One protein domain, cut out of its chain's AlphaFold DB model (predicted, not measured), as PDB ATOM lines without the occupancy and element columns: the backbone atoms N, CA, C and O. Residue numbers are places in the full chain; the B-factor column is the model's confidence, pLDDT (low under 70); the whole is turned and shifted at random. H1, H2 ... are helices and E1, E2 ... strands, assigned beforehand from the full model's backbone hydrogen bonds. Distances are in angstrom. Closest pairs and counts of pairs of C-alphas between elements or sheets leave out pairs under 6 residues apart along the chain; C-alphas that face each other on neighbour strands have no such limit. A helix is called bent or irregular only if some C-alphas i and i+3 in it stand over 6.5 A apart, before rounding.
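Overview. This is residues 346 to 455 of the 456 residues of an uncharacterized protein of Candidatus Woesearchaeota archaeon (UniProt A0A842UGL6). What does the model look like? A strongly twisted three-stranded sheet has H2, H3 and H4 over one face, in two layers, and its other face bare; H1 folds back beside H2. What is printed? The 110 residues, mixed in class, hold four named helices and three named strands in the order H1 H2 H3 E1 E2 E3 H4, compact with a radius of gyration of the C-alphas of 13.9 A and spans of 37 by 30 by 23 A.

Along the chain. Where is the sheet? E1 is residues 395 to 401, E2 411 to 418 and E3 421 to 429, 24.3 A from first to last C-alpha. Where are the helices? H1, residues 347 to 355, begins at C-alpha (26.878, 130.912, -65.901). H2 is residues 360 to 378, 25.6 A from first to last C-alpha; H3 is residues 383 to 394, irregular with C-alphas 390 and 393 9.2 A apart; H4 is residues 441 to 453, and its last C-alpha, C-alpha 453, is at (33.697, 116.852, -55.784).

Arrangement. How do the strands pair? E1 E2 E3 form a meander, each strand the antiparallel neighbour of the one before, with N 398 and O 415 at 2.9 A and N 414 and O 426 at 2.8 A. What is on the sheet? H2 and H3 are on the same face at heights of 10.6 A and 7.4 A, and H4 lies over E1 on that face; H1 only grazes the sheet with residues 347 to 350. How do helices meet? H2, the hub, touches H1 in a helical hairpin at a shallow tilt of 15 degrees, closest C-alphas Ile 354 and Lys 363, 6.1 A. With residues 376 to 378 alone it touches H3 about perpendicular at 76 degrees, closest C-alphas Val 377 and His 385, 4.6 A. Are the backbones whole? Every O i to N i+4 pair is within hydrogen-bond range in H1, H2 and H4, and 6 of 8 in H3.

Size, cuts and confidence. Is anything missing? The printed part has no cut; the link E3 to H4 is long, with 11 residues. Where is confidence low? Among the residues under pLDDT 70 are 401 to 411 and 428 to 442.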
ATOM      1  N   SER A 346      31.671 130.210 -65.135       73.94
ATOM      2  CA  SER A 346      30.713 130.843 -66.047       73.94
ATOM      3  C   SER A 346      29.280 130.457 -65.652       73.94
ATOM      4  O   SER A 346      29.044 129.475 -64.939       73.94
ATOM      5  N   ILE A 347      28.298 131.223 -66.127       70.06
ATOM      6  CA  ILE A 347      26.878 130.912 -65.901       70.06
ATOM      7  C   ILE A 347      26.528 129.529 -66.478       70.06
ATOM      8  O   ILE A 347      25.774 128.778 -65.856       70.06
ATOM      9  N   ASP A 348      27.117 129.160 -67.617       73.50
ATOM     10  CA  ASP A 348      26.836 127.894 -68.297       73.50
ATOM     11  C   ASP A 348      27.515 126.694 -67.621       73.50
ATOM     12  O   ASP A 348      26.878 125.654 -67.458       73.50
ATOM     13  N   GLU A 349      28.746 126.847 -67.118       75.56
ATOM     14  CA  GLU A 349      29.400 125.844 -66.259       75.56
ATOM     15  C   GLU A 349      28.552 125.547 -65.013       75.56
ATOM     16  O   GLU A 349      28.375 124.388 -64.625       75.56
ATOM     17  N   PHE A 350      27.976 126.588 -64.402       72.06
ATOM     18  CA  PHE A 350      27.141 126.433 -63.217       72.06
ATOM     19  C   PHE A 350      25.770 125.808 -63.537       72.06
ATOM     20  O   PHE A 350      25.308 124.929 -62.806       72.06
ATOM     21  N   ARG A 351      25.138 126.178 -64.661       76.50
ATOM     22  CA  ARG A 351      23.920 125.509 -65.164       76.50
ATOM     23  C   ARG A 351      24.166 124.029 -65.466       76.50
ATOM     24  O   ARG A 351      23.360 123.189 -65.070       76.50
ATOM     25  N   ALA A 352      25.284 123.696 -66.111       77.94
ATOM     26  CA  ALA A 352      25.662 122.316 -66.402       77.94
ATOM     27  C   ALA A 352      25.871 121.496 -65.115       77.94
ATOM     28  O   ALA A 352      25.431 120.348 -65.039       77.94
ATOM     29  N   LEU A 353      26.472 122.091 -64.075       75.62
ATOM     30  CA  LEU A 353      26.608 121.453 -62.763       75.62
ATOM     31  C   LEU A 353      25.235 121.119 -62.149       75.62
ATOM     32  O   LEU A 353      25.016 119.969 -61.762       75.62
ATOM     33  N   ILE A 354      24.295 122.074 -62.142       76.81
ATOM     34  CA  ILE A 354      22.912 121.860 -61.670       76.81
ATOM     35  C   ILE A 354      22.211 120.758 -62.463       76.81
ATOM     36  O   ILE A 354      21.557 119.898 -61.876       76.81
ATOM     37  N   GLY A 355      22.373 120.748 -63.790       75.69
ATOM     38  CA  GLY A 355      21.775 119.741 -64.668       75.69
ATOM     39  C   GLY A 355      22.097 118.300 -64.253       75.69
ATOM     40  O   GLY A 355      21.273 117.411 -64.466       75.69
ATOM     41  N   THR A 356      23.249 118.094 -63.604       78.69
ATOM     42  CA  THR A 356      23.749 116.780 -63.165       78.69
ATOM     43  C   THR A 356      23.427 116.386 -61.724       78.69
ATOM     44  O   THR A 356      23.850 115.320 -61.277       78.69
ATOM     45  N   ILE A 357      22.665 117.206 -61.003       78.06
ATOM     46  CA  ILE A 357      22.058 116.804 -59.733       78.06
ATOM     47  C   ILE A 357      20.977 115.751 -60.033       78.06
ATOM     48  O   ILE A 357      20.113 115.986 -60.872       78.06
ATOM     49  N   GLN A 358      21.041 114.594 -59.368       78.38
ATOM     50  CA  GLN A 358      20.097 113.477 -59.568       78.38
ATOM     51  C   GLN A 358      18.836 113.583 -58.695       78.38
ATOM     52  O   GLN A 358      17.812 112.997 -59.018       78.38
ATOM     53  N   ASP A 359      18.900 114.317 -57.582       79.00
ATOM     54  CA  ASP A 359      17.731 114.603 -56.747       79.00
ATOM     55  C   ASP A 359      16.932 115.756 -57.374       79.00
ATOM     56  O   ASP A 359      17.397 116.899 -57.405       79.00
ATOM     57  N   ASP A 360      15.735 115.461 -57.884       77.38
ATOM     58  CA  ASP A 360      14.895 116.437 -58.590       77.38
ATOM     59  C   ASP A 360      14.470 117.628 -57.717       77.38
ATOM     60  O   ASP A 360      14.368 118.754 -58.215       77.38
ATOM     61  N   LYS A 361      14.264 117.428 -56.406       70.12
ATOM     62  CA  LYS A 361      13.889 118.519 -55.490       70.12
ATOM     63  C   LYS A 361      15.060 119.479 -55.333       70.12
ATOM     64  O   LYS A 361      14.922 120.682 -55.550       70.12
ATOM     65  N   LEU A 362      16.236 118.933 -55.038       67.00
ATOM     66  CA  LEU A 362      17.480 119.681 -54.919       67.00
ATOM     67  C   LEU A 362      17.861 120.385 -56.229       67.00
ATOM     68  O   LEU A 362      18.292 121.538 -56.204       67.00
ATOM     69  N   LYS A 363      17.675 119.721 -57.375       76.69
ATOM     70  CA  LYS A 363      17.871 120.297 -58.711       76.69
ATOM     71  C   LYS A 363      16.939 121.484 -58.943       76.69
ATOM     72  O   LYS A 363      17.399 122.532 -59.401       76.69
ATOM     73  N   GLY A 364      15.670 121.371 -58.550       74.38
ATOM     74  CA  GLY A 364      14.724 122.488 -58.527       74.38
ATOM     75  C   GLY A 364      15.199 123.650 -57.645       74.38
ATOM     76  O   GLY A 364      15.126 124.809 -58.052       74.38
ATOM     77  N   TYR A 365      15.766 123.367 -56.471       73.62
ATOM     78  CA  TYR A 365      16.252 124.400 -55.544       73.62
ATOM     79  C   TYR A 365      17.511 125.109 -56.040       73.62
ATOM     80  O   TYR A 365      17.584 126.338 -55.991       73.62
ATOM     81  N   ALA A 366      18.466 124.363 -56.589       72.19
ATOM     82  CA  ALA A 366      19.650 124.926 -57.220       72.19
ATOM     83  C   ALA A 366      19.284 125.766 -58.460       72.19
ATOM     84  O   ALA A 366      19.843 126.844 -58.669       72.19
ATOM     85  N   THR A 367      18.282 125.327 -59.233       79.44
ATOM     86  CA  THR A 367      17.713 126.091 -60.357       79.44
ATOM     87  C   THR A 367      17.064 127.393 -59.877       79.44
ATOM     88  O   THR A 367      17.336 128.449 -60.440       79.44
ATOM     89  N   ASN A 368      16.280 127.365 -58.795       76.56
ATOM     90  CA  ASN A 368      15.663 128.568 -58.222       76.56
ATOM     91  C   ASN A 368      16.694 129.575 -57.689       76.56
ATOM     92  O   ASN A 368      16.563 130.771 -57.953       76.56
ATOM     93  N   LEU A 369      17.745 129.109 -57.000       77.31
ATOM     94  CA  LEU A 369      18.879 129.952 -56.597       77.31
ATOM     95  C   LEU A 369      19.510 130.638 -57.820       77.31
ATOM     96  O   LEU A 369      19.750 131.846 -57.797       77.31
ATOM     97  N   MET A 370      19.719 129.893 -58.909       77.81
ATOM     98  CA  MET A 370      20.245 130.468 -60.145       77.81
ATOM     99  C   MET A 370      19.293 131.433 -60.830       77.81
ATOM    100  O   MET A 370      19.762 132.441 -61.338       77.81
ATOM    101  N   ASN A 371      17.984 131.194 -60.818       78.12
ATOM    102  CA  ASN A 371      17.014 132.122 -61.399       78.12
ATOM    103  C   ASN A 371      17.000 133.468 -60.654       78.12
ATOM    104  O   ASN A 371      16.916 134.512 -61.293       78.12
ATOM    105  N   ILE A 372      17.167 133.467 -59.325       75.31
ATOM    106  CA  ILE A 372      17.292 134.695 -58.516       75.31
ATOM    107  C   ILE A 372      18.565 135.468 -58.890       75.31
ATOM    108  O   ILE A 372      18.524 136.670 -59.150       75.31
ATOM    109  N   ILE A 373      19.701 134.772 -58.947       77.88
ATOM    110  CA  ILE A 373      21.000 135.367 -59.279       77.88
ATOM    111  C   ILE A 373      21.021 135.877 -60.728       77.88
ATOM    112  O   ILE A 373      21.439 137.004 -60.986       77.88
ATOM    113  N   TYR A 374      20.533 135.071 -61.668       79.06
ATOM    114  CA  TYR A 374      20.475 135.398 -63.088       79.06
ATOM    115  C   TYR A 374      19.486 136.533 -63.368       79.06
ATOM    116  O   TYR A 374      19.806 137.428 -64.140       79.06
ATOM    117  N   GLY A 375      18.345 136.572 -62.670       75.81
ATOM    118  CA  GLY A 375      17.417 137.703 -62.708       75.81
ATOM    119  C   GLY A 375      18.085 139.011 -62.284       75.81
ATOM    120  O   GLY A 375      17.956 140.011 -62.985       75.81
ATOM    121  N   ALA A 376      18.890 138.996 -61.213       71.75
ATOM    122  CA  ALA A 376      19.662 140.173 -60.805       71.75
ATOM    123  C   ALA A 376      20.684 140.613 -61.873       71.75
ATOM    124  O   ALA A 376      20.844 141.800 -62.137       71.75
ATOM    125  N   VAL A 377      21.349 139.648 -62.511       78.44
ATOM    126  CA  VAL A 377      22.319 139.845 -63.603       78.44
ATOM    127  C   VAL A 377      21.656 140.307 -64.913       78.44
ATOM    128  O   VAL A 377      22.314 140.951 -65.727       78.44
ATOM    129  N   GLN A 378      20.370 140.018 -65.129       76.25
ATOM    130  CA  GLN A 378      19.634 140.411 -66.335       76.25
ATOM    131  C   GLN A 378      18.834 141.713 -66.199       76.25
ATOM    132  O   GLN A 378      18.674 142.391 -67.212       76.25
ATOM    133  N   ASP A 379      18.361 142.090 -65.009       75.56
ATOM    134  CA  ASP A 379      17.536 143.293 -64.809       75.56
ATOM    135  C   ASP A 379      18.332 144.583 -65.111       75.56
ATOM    136  O   ASP A 379      19.247 144.927 -64.357       75.56
ATOM    137  N   PRO A 380      17.991 145.346 -66.172       70.06
ATOM    138  CA  PRO A 380      18.743 146.537 -66.577       70.06
ATOM    139  C   PRO A 380      18.741 147.663 -65.533       70.06
ATOM    140  O   PRO A 380      19.575 148.568 -65.619       70.06
ATOM    141  N   ASN A 381      17.833 147.609 -64.553       71.25
ATOM    142  CA  ASN A 381      17.738 148.569 -63.455       71.25
ATOM    143  C   ASN A 381      18.699 148.248 -62.298       71.25
ATOM    144  O   ASN A 381      18.891 149.086 -61.416       71.25
ATOM    145  N   LEU A 382      19.303 147.053 -62.277       65.75
ATOM    146  CA  LEU A 382      20.185 146.606 -61.202       65.75
ATOM    147  C   LEU A 382      21.677 146.786 -61.552       65.75
ATOM    148  O   LEU A 382      22.089 146.551 -62.693       65.75
ATOM    149  N   PRO A 383      22.537 147.163 -60.581       63.94
ATOM    150  CA  PRO A 383      23.978 147.331 -60.807       63.94
ATOM    151  C   PRO A 383      24.670 146.096 -61.402       63.94
ATOM    152  O   PRO A 383      25.596 146.228 -62.204       63.94
ATOM    153  N   GLN A 384      24.199 144.899 -61.042       82.19
ATOM    154  CA  GLN A 384      24.693 143.611 -61.523       82.19
ATOM    155  C   GLN A 384      24.616 143.499 -63.054       82.19
ATOM    156  O   GLN A 384      25.571 143.022 -63.664       82.19
ATOM    157  N   HIS A 385      23.552 144.004 -63.694       74.12
ATOM    158  CA  HIS A 385      23.423 143.999 -65.157       74.12
ATOM    159  C   HIS A 385      24.504 144.837 -65.842       74.12
ATOM    160  O   HIS A 385      25.040 144.437 -66.872       74.12
ATOM    161  N   GLN A 386      24.887 145.982 -65.270       75.50
ATOM    162  CA  GLN A 386      25.941 146.819 -65.852       75.50
ATOM    163  C   GLN A 386      27.323 146.153 -65.756       75.50
ATOM    164  O   GLN A 386      28.151 146.326 -66.650       75.50
ATOM    165  N   ILE A 387      27.568 145.362 -64.705       76.50
ATOM    166  CA  ILE A 387      28.765 144.516 -64.590       76.50
ATOM    167  C   ILE A 387      28.709 143.372 -65.607       76.50
ATOM    168  O   ILE A 387      29.658 143.180 -66.365       76.50
ATOM    169  N   ALA A 388      27.580 142.669 -65.686       76.06
ATOM    170  CA  ALA A 388      27.370 141.557 -66.606       76.06
ATOM    171  C   ALA A 388      27.541 141.965 -68.074       76.06
ATOM    172  O   ALA A 388      28.277 141.322 -68.818       76.06
ATOM    173  N   LYS A 389      26.936 143.089 -68.472       80.88
ATOM    174  CA  LYS A 389      27.032 143.661 -69.819       80.88
ATOM    175  C   LYS A 389      28.460 144.073 -70.192       80.88
ATOM    176  O   LYS A 389      28.825 143.973 -71.358       80.88
ATOM    177  N   LYS A 390      29.265 144.527 -69.223       78.12
ATOM    178  CA  LYS A 390      30.685 144.867 -69.431       78.12
ATOM    179  C   LYS A 390      31.588 143.636 -69.500       78.12
ATOM    180  O   LYS A 390      32.540 143.648 -70.270       78.12
ATOM    181  N   ALA A 391      31.308 142.609 -68.701       74.75
ATOM    182  CA  ALA A 391      32.092 141.377 -68.681       74.75
ATOM    183  C   ALA A 391      31.778 140.458 -69.878       74.75
ATOM    184  O   ALA A 391      32.671 139.797 -70.407       74.75
ATOM    185  N   GLY A 392      30.522 140.426 -70.339       86.38
ATOM    186  CA  GLY A 392      30.095 139.601 -71.468       86.38
ATOM    187  C   GLY A 392      30.443 138.124 -71.256       86.38
ATOM    188  O   GLY A 392      30.143 137.552 -70.210       86.38
ATOM    189  N   ALA A 393      31.130 137.518 -72.228       78.19
ATOM    190  CA  ALA A 393      31.599 136.131 -72.146       78.19
ATOM    191  C   ALA A 393      32.639 135.877 -71.029       78.19
ATOM    192  O   ALA A 393      32.835 134.733 -70.625       78.19
ATOM    193  N   ASN A 394      33.278 136.928 -70.500       77.56
ATOM    194  CA  ASN A 394      34.239 136.826 -69.400       77.56
ATOM    195  C   ASN A 394      33.573 136.874 -68.014       77.56
ATOM    196  O   ASN A 394      34.281 136.836 -67.008       77.56
ATOM    197  N   LEU A 395      32.239 136.971 -67.932       81.31
ATOM    198  CA  LEU A 395      31.527 136.983 -66.657       81.31
ATOM    199  C   LEU A 395      31.726 135.652 -65.917       81.31
ATOM    200  O   LEU A 395      31.207 134.609 -66.326       81.31
ATOM    201  N   ARG A 396      32.450 135.701 -64.796       79.69
ATOM    202  CA  ARG A 396      32.579 134.580 -63.858       79.69
ATOM    203  C   ARG A 396      31.868 134.901 -62.549       79.69
ATOM    204  O   ARG A 396      31.653 136.062 -62.205       79.69
ATOM    205  N   MET A 397      31.493 133.867 -61.809       80.19
ATOM    206  CA  MET A 397      30.749 133.995 -60.565       80.19
ATOM    207  C   MET A 397      31.221 132.997 -59.511       80.19
ATOM    208  O   MET A 397      31.342 131.803 -59.789       80.19
ATOM    209  N   ARG A 398      31.405 133.467 -58.274       80.06
ATOM    210  CA  ARG A 398      31.564 132.624 -57.080       80.06
ATOM    211  C   ARG A 398      30.405 132.886 -56.119       80.06
ATOM    212  O   ARG A 398      30.023 134.031 -55.904       80.06
ATOM    213  N   ILE A 399      29.859 131.828 -55.530       77.19
ATOM    214  CA  ILE A 399      28.790 131.901 -54.528       77.19
ATOM    215  C   ILE A 399      29.330 131.332 -53.207       77.19
ATOM    216  O   ILE A 399      30.107 130.378 -53.208       77.19
ATOM    217  N   HIS A 400      28.927 131.922 -52.083       73.00
ATOM    218  CA  HIS A 400      29.185 131.434 -50.723       73.00
ATOM    219  C   HIS A 400      27.858 131.403 -49.960       73.00
ATOM    220  O   HIS A 400      27.067 132.331 -50.114       73.00
ATOM    221  N   ALA A 401      27.625 130.390 -49.124       66.44
ATOM    222  CA  ALA A 401      26.417 130.259 -48.300       66.44
ATOM    223  C   ALA A 401      26.769 130.098 -46.809       66.44
ATOM    224  O   ALA A 401      27.881 129.687 -46.470       66.44
ATOM    225  N   TYR A 402      25.804 130.362 -45.923       61.47
ATOM    226  CA  TYR A 402      25.976 130.376 -44.464       61.47
ATOM    227  C   TYR A 402      24.780 129.646 -43.775       61.47
ATOM    228  O   TYR A 402      23.667 129.944 -44.150       61.47
ATOM    229  N   ASP A 403      24.942 128.728 -42.794       52.66
ATOM    230  CA  ASP A 403      23.851 128.054 -41.992       52.66
ATOM    231  C   ASP A 403      23.373 128.704 -40.644       52.66
ATOM    232  O   ASP A 403      22.609 129.660 -40.700       52.66
ATOM    233  N   GLN A 404      23.746 128.221 -39.430       44.03
ATOM    234  CA  GLN A 404      23.125 128.644 -38.131       44.03
ATOM    235  C   GLN A 404      24.065 129.105 -36.973       44.03
ATOM    236  O   GLN A 404      23.631 129.298 -35.841       44.03
ATOM    237  N   LYS A 405      25.367 129.313 -37.209       49.69
ATOM    238  CA  LYS A 405      26.391 129.685 -36.185       49.69
ATOM    239  C   LYS A 405      27.071 131.059 -36.392       49.69
ATOM    240  O   LYS A 405      28.228 131.251 -36.000       49.69
ATOM    241  N   GLY A 406      26.384 132.018 -37.008       52.50
ATOM    242  CA  GLY A 406      26.936 133.314 -37.465       52.50
ATOM    243  C   GLY A 406      26.646 133.513 -38.948       52.50
ATOM    244  O   GLY A 406      27.559 133.605 -39.764       52.50
ATOM    245  N   LYS A 407      25.383 133.262 -39.279       46.38
ATOM    246  CA  LYS A 407      24.977 132.637 -40.524       46.38
ATOM    247  C   LYS A 407      23.454 132.825 -40.661       46.38
ATOM    248  O   LYS A 407      22.729 132.536 -39.709       46.38
ATOM    249  N   GLU A 408      22.995 133.321 -41.805       49.34
ATOM    250  CA  GLU A 408      21.592 133.273 -42.230       49.34
ATOM    251  C   GLU A 408      21.459 132.107 -43.214       49.34
ATOM    252  O   GLU A 408      22.006 132.193 -44.309       49.34
ATOM    253  N   ALA A 409      20.709 131.059 -42.854       56.53
ATOM    254  CA  ALA A 409      20.637 129.778 -43.580       56.53
ATOM    255  C   ALA A 409      20.266 129.861 -45.079       56.53
ATOM    256  O   ALA A 409      20.446 128.898 -45.826       56.53
ATOM    257  N   ASN A 410      19.740 131.010 -45.513       62.12
ATOM    258  CA  ASN A 410      19.297 131.298 -46.875       62.12
ATOM    259  C   ASN A 410      20.019 132.500 -47.508       62.12
ATOM    260  O   ASN A 410      19.602 132.932 -48.581       62.12
ATOM    261  N   LEU A 411      21.046 133.059 -46.858       64.75
ATOM    262  CA  LEU A 411      21.854 134.170 -47.357       64.75
ATOM    263  C   LEU A 411      23.033 133.648 -48.167       64.75
ATOM    264  O   LEU A 411      23.770 132.755 -47.743       64.75
ATOM    265  N   PHE A 412      23.239 134.274 -49.316       72.12
ATOM    266  CA  PHE A 412      24.307 133.962 -50.241       72.12
ATOM    267  C   PHE A 412      25.122 135.217 -50.524       72.12
ATOM    268  O   PHE A 412      24.565 136.241 -50.925       72.12
ATOM    269  N   ARG A 413      26.446 135.130 -50.368       77.06
ATOM    270  CA  ARG A 413      27.367 136.119 -50.936       77.06
ATOM    271  C   ARG A 413      27.661 135.711 -52.370       77.06
ATOM    272  O   ARG A 413      28.187 134.623 -52.593       77.06
ATOM    273  N   VAL A 414      27.358 136.583 -53.319       79.88
ATOM    274  CA  VAL A 414      27.656 136.389 -54.738       79.88
ATOM    275  C   VAL A 414      28.760 137.358 -55.134       79.88
ATOM    276  O   VAL A 414      28.669 138.560 -54.893       79.88
ATOM    277  N   GLU A 415      29.816 136.826 -55.731       82.19
ATOM    278  CA  GLU A 415      30.947 137.568 -56.275       82.19
ATOM    279  C   GLU A 415      30.905 137.448 -57.797       82.19
ATOM    280  O   GLU A 415      30.968 136.338 -58.323       82.19
ATOM    281  N   LEU A 416      30.786 138.578 -58.491       78.25
ATOM    282  CA  LEU A 416      30.839 138.688 -59.944       78.25
ATOM    283  C   LEU A 416      32.222 139.174 -60.373       78.25
ATOM    284  O   LEU A 416      32.757 140.147 -59.837       78.25
ATOM    285  N   TYR A 417      32.759 138.512 -61.383       79.38
ATOM    286  CA  TYR A 417      34.108 138.678 -61.899       79.38
ATOM    287  C   TYR A 417      34.075 139.011 -63.391       79.38
ATOM    288  O   TYR A 417      33.218 138.510 -64.120       79.38
ATOM    289  N   ASN A 418      35.030 139.815 -63.851       79.62
ATOM    290  CA  ASN A 418      35.314 140.019 -65.268       79.62
ATOM    291  C   ASN A 418      36.675 139.384 -65.578       79.62
ATOM    292  O   ASN A 418      37.714 139.967 -65.281       79.62
ATOM    293  N   GLY A 419      36.671 138.159 -66.106       81.25
ATOM    294  CA  GLY A 419      37.867 137.318 -66.116       81.25
ATOM    295  C   GLY A 419      38.237 136.926 -64.684       81.25
ATOM    296  O   GLY A 419      37.410 136.347 -63.979       81.25
ATOM    297  N   ASP A 420      39.451 137.277 -64.259       78.69
ATOM    298  CA  ASP A 420      39.951 137.039 -62.897       78.69
ATOM    299  C   ASP A 420      39.709 138.224 -61.937       78.69
ATOM    300  O   ASP A 420      39.810 138.067 -60.717       78.69
ATOM    301  N   ASP A 421      39.337 139.401 -62.457       74.38
ATOM    302  CA  ASP A 421      39.141 140.616 -61.660       74.38
ATOM    303  C   ASP A 421      37.768 140.631 -60.975       74.38
ATOM    304  O   ASP A 421      36.724 140.546 -61.630       74.38
ATOM    305  N   LEU A 422      37.750 140.781 -59.645       75.88
ATOM    306  CA  LEU A 422      36.514 140.930 -58.869       75.88
ATOM    307  C   LEU A 422      35.855 142.276 -59.199       75.88
ATOM    308  O   LEU A 422      36.341 143.331 -58.797       75.88
ATOM    309  N   ALA A 423      34.722 142.230 -59.895       71.62
ATOM    310  CA  ALA A 423      34.004 143.417 -60.348       71.62
ATOM    311  C   ALA A 423      32.912 143.867 -59.363       71.62
ATOM    312  O   ALA A 423      32.624 145.058 -59.262       71.62
ATOM    313  N   MET A 424      32.286 142.930 -58.643       75.88
ATOM    314  CA  MET A 424      31.257 143.227 -57.644       75.88
ATOM    315  C   MET A 424      31.102 142.080 -56.650       75.88
ATOM    316  O   MET A 424      31.092 140.918 -57.038       75.88
ATOM    317  N   THR A 425      30.847 142.410 -55.389       75.12
ATOM    318  CA  THR A 425      30.247 141.477 -54.428       75.12
ATOM    319  C   THR A 425      28.890 142.027 -54.016       75.12
ATOM    320  O   THR A 425      28.768 143.230 -53.780       75.12
ATOM    321  N   TYR A 426      27.880 141.165 -53.934       67.88
ATOM    322  CA  TYR A 426      26.559 141.486 -53.396       67.88
ATOM    323  C   TYR A 426      26.011 140.311 -52.581       67.88
ATOM    324  O   TYR A 426      26.555 139.205 -52.609       67.88
ATOM    325  N   PHE A 427      24.935 140.553 -51.839       71.69
ATOM    326  CA  PHE A 427      24.258 139.531 -51.048       71.69
ATOM    327  C   PHE A 427      22.831 139.324 -51.556       71.69
ATOM    328  O   PHE A 427      22.157 140.279 -51.939       71.69
ATOM    329  N   THR A 428      22.361 138.079 -51.561       68.06
ATOM    330  CA  THR A 428      20.983 137.723 -51.925       68.06
ATOM    331  C   THR A 428      20.436 136.662 -50.976       68.06
ATOM    332  O   THR A 428      21.208 135.888 -50.411       68.06
ATOM    333  N   THR A 429      19.119 136.627 -50.781       68.69
ATOM    334  CA  THR A 429      18.447 135.649 -49.919       68.69
ATOM    335  C   THR A 429      17.434 134.817 -50.700       68.69
ATOM    336  O   THR A 429      16.696 135.333 -51.538       68.69
ATOM    337  N   VAL A 430      17.358 133.518 -50.402       64.88
ATOM    338  CA  VAL A 430      16.333 132.615 -50.956       64.88
ATOM    339  C   VAL A 430      15.214 132.435 -49.927       64.88
ATOM    340  O   VAL A 430      15.158 131.460 -49.181       64.88
ATOM    341  N   ASN A 431      14.313 133.415 -49.867       53.97
ATOM    342  CA  ASN A 431      13.266 133.528 -48.841       53.97
ATOM    343  C   ASN A 431      12.026 132.646 -49.096       53.97
ATOM    344  O   ASN A 431      10.900 133.128 -48.994       53.97
ATOM    345  N   ASN A 432      12.203 131.366 -49.442       52.25
ATOM    346  CA  ASN A 432      11.079 130.502 -49.830       52.25
ATOM    347  C   ASN A 432      11.125 129.095 -49.201       52.25
ATOM    348  O   ASN A 432      10.974 128.089 -49.888       52.25
ATOM    349  N   SER A 433      11.331 129.015 -47.881       49.66
ATOM    350  CA  SER A 433      11.463 127.752 -47.121       49.66
ATOM    351  C   SER A 433      10.302 126.760 -47.300       49.66
ATOM    352  O   SER A 433      10.513 125.552 -47.205       49.66
ATOM    353  N   SER A 434       9.095 127.248 -47.602       44.94
ATOM    354  CA  SER A 434       7.918 126.433 -47.935       44.94
ATOM    355  C   SER A 434       8.039 125.744 -49.299       44.94
ATOM    356  O   SER A 434       7.714 124.565 -49.414       44.94
ATOM    357  N   ALA A 435       8.560 126.435 -50.317       44.72
ATOM    358  CA  ALA A 435       8.888 125.832 -51.610       44.72
ATOM    359  C   ALA A 435      10.125 124.916 -51.521       44.72
ATOM    360  O   ALA A 435      10.193 123.903 -52.216       44.72
ATOM    361  N   LEU A 436      11.077 125.238 -50.635       47.59
ATOM    362  CA  LEU A 436      12.304 124.466 -50.394       47.59
ATOM    363  C   LEU A 436      12.096 123.169 -49.578       47.59
ATOM    364  O   LEU A 436      13.068 122.512 -49.213       47.59
ATOM    365  N   GLY A 437      10.852 122.781 -49.271       54.34
ATOM    366  CA  GLY A 437      10.555 121.485 -48.645       54.34
ATOM    367  C   GLY A 437      11.196 121.282 -47.265       54.34
ATOM    368  O   GLY A 437      11.417 120.144 -46.859       54.34
ATOM    369  N   GLY A 438      11.523 122.374 -46.565       58.72
ATOM    370  CA  GLY A 438      12.242 122.360 -45.289       58.72
ATOM    371  C   GLY A 438      13.770 122.449 -45.390       58.72
ATOM    372  O   GLY A 438      14.396 122.731 -44.371       58.72
ATOM    373  N   MET A 439      14.374 122.283 -46.576       60.78
ATOM    374  CA  MET A 439      15.806 122.553 -46.763       60.78
ATOM    375  C   MET A 439      16.098 124.053 -46.722       60.78
ATOM    376  O   MET A 439      15.315 124.878 -47.201       60.78
ATOM    377  N   ASN A 440      17.263 124.409 -46.191       66.56
ATOM    378  CA  ASN A 440      17.797 125.764 -46.277       66.56
ATOM    379  C   ASN A 440      18.781 125.925 -47.450       66.56
ATOM    380  O   ASN A 440      19.318 124.963 -48.000       66.56
ATOM    381  N   GLY A 441      19.022 127.174 -47.850       64.62
ATOM    382  CA  GLY A 441      19.896 127.504 -48.975       64.62
ATOM    383  C   GLY A 441      21.339 127.004 -48.820       64.62
ATOM    384  O   GLY A 441      21.977 126.640 -49.812       64.62
ATOM    385  N   TYR A 442      21.849 126.925 -47.590       69.06
ATOM    386  CA  TYR A 442      23.170 126.365 -47.311       69.06
ATOM    387  C   TYR A 442      23.246 124.853 -47.567       69.06
ATOM    388  O   TYR A 442      24.227 124.395 -48.151       69.06
ATOM    389  N   GLU A 443      22.229 124.076 -47.196       71.19
ATOM    390  CA  GLU A 443      22.163 122.634 -47.489       71.19
ATOM    391  C   GLU A 443      22.172 122.368 -48.997       71.19
ATOM    392  O   GLU A 443      22.927 121.516 -49.475       71.19
ATOM    393  N   VAL A 444      21.416 123.170 -49.755       70.56
ATOM    394  CA  VAL A 444      21.419 123.142 -51.225       70.56
ATOM    395  C   VAL A 444      22.826 123.420 -51.766       70.56
ATOM    396  O   VAL A 444      23.336 122.664 -52.594       70.56
ATOM    397  N   TRP A 445      23.501 124.458 -51.260       74.38
ATOM    398  CA  TRP A 445      24.866 124.806 -51.669       74.38
ATOM    399  C   TRP A 445      25.902 123.720 -51.341       74.38
ATOM    400  O   TRP A 445      26.735 123.382 -52.185       74.38
ATOM    401  N   GLN A 446      25.836 123.142 -50.141       74.56
ATOM    402  CA  GLN A 446      26.711 122.046 -49.719       74.56
ATOM    403  C   GLN A 446      26.572 120.831 -50.635       74.56
ATOM    404  O   GLN A 446      27.570 120.220 -51.023       74.56
ATOM    405  N   GLN A 447      25.346 120.492 -51.034       72.00
ATOM    406  CA  GLN A 447      25.123 119.348 -51.907       72.00
ATOM    407  C   GLN A 447      25.568 119.625 -53.357       72.00
ATOM    408  O   GLN A 447      26.131 118.727 -53.978       72.00
ATOM    409  N   ILE A 448      25.468 120.870 -53.854       70.94
ATOM    410  CA  ILE A 448      26.106 121.293 -55.121       70.94
ATOM    411  C   ILE A 448      27.633 121.095 -55.065       70.94
ATOM    412  O   ILE A 448      28.219 120.582 -56.023       70.94
ATOM    413  N   GLN A 449      28.293 121.459 -53.956       74.31
ATOM    414  CA  GLN A 449      29.742 121.246 -53.810       74.31
ATOM    415  C   GLN A 449      30.113 119.758 -53.782       74.31
ATOM    416  O   GLN A 449      31.034 119.362 -54.493       74.31
ATOM    417  N   LYS A 450      29.356 118.909 -53.077       75.25
ATOM    418  CA  LYS A 450      29.579 117.451 -53.095       75.25
ATOM    419  C   LYS A 450      29.393 116.840 -54.489       75.25
ATOM    420  O   LYS A 450      30.201 116.014 -54.902       75.25
ATOM    421  N   THR A 451      28.373 117.259 -55.248       68.56
ATOM    422  CA  THR A 451      28.162 116.799 -56.638       68.56
ATOM    423  C   THR A 451      29.324 117.192 -57.557       68.56
ATOM    424  O   THR A 451      29.662 116.447 -58.474       68.56
ATOM    425  N   ARG A 452      29.962 118.340 -57.307       68.69
ATOM    426  CA  ARG A 452      31.188 118.771 -57.996       68.69
ATOM    427  C   ARG A 452      32.406 117.943 -57.579       68.69
ATOM    428  O   ARG A 452      33.207 117.595 -58.438       68.69
ATOM    429  N   GLU A 453      32.578 117.661 -56.290       72.25
ATOM    430  CA  GLU A 453      33.697 116.852 -55.784       72.25
ATOM    431  C   GLU A 453      33.652 115.422 -56.326       72.25
ATOM    432  O   GLU A 453      34.672 114.929 -56.786       72.25
ATOM    433  N   ALA A 454      32.465 114.815 -56.407       70.31
ATOM    434  CA  ALA A 454      32.249 113.490 -56.997       70.31
ATOM    435  C   ALA A 454      32.490 113.401 -58.525       70.31
ATOM    436  O   ALA A 454      32.309 112.335 -59.111       70.31
ATOM    437  N   LYS A 455      32.845 114.514 -59.180       62.88
ATOM    438  CA  LYS A 455      33.145 114.610 -60.620       62.88
ATOM    439  C   LYS A 455      34.614 114.921 -60.929       62.88
ATOM    440  O   LYS A 455      34.954 115.059 -62.104       62.88
TER     441      LYS A 455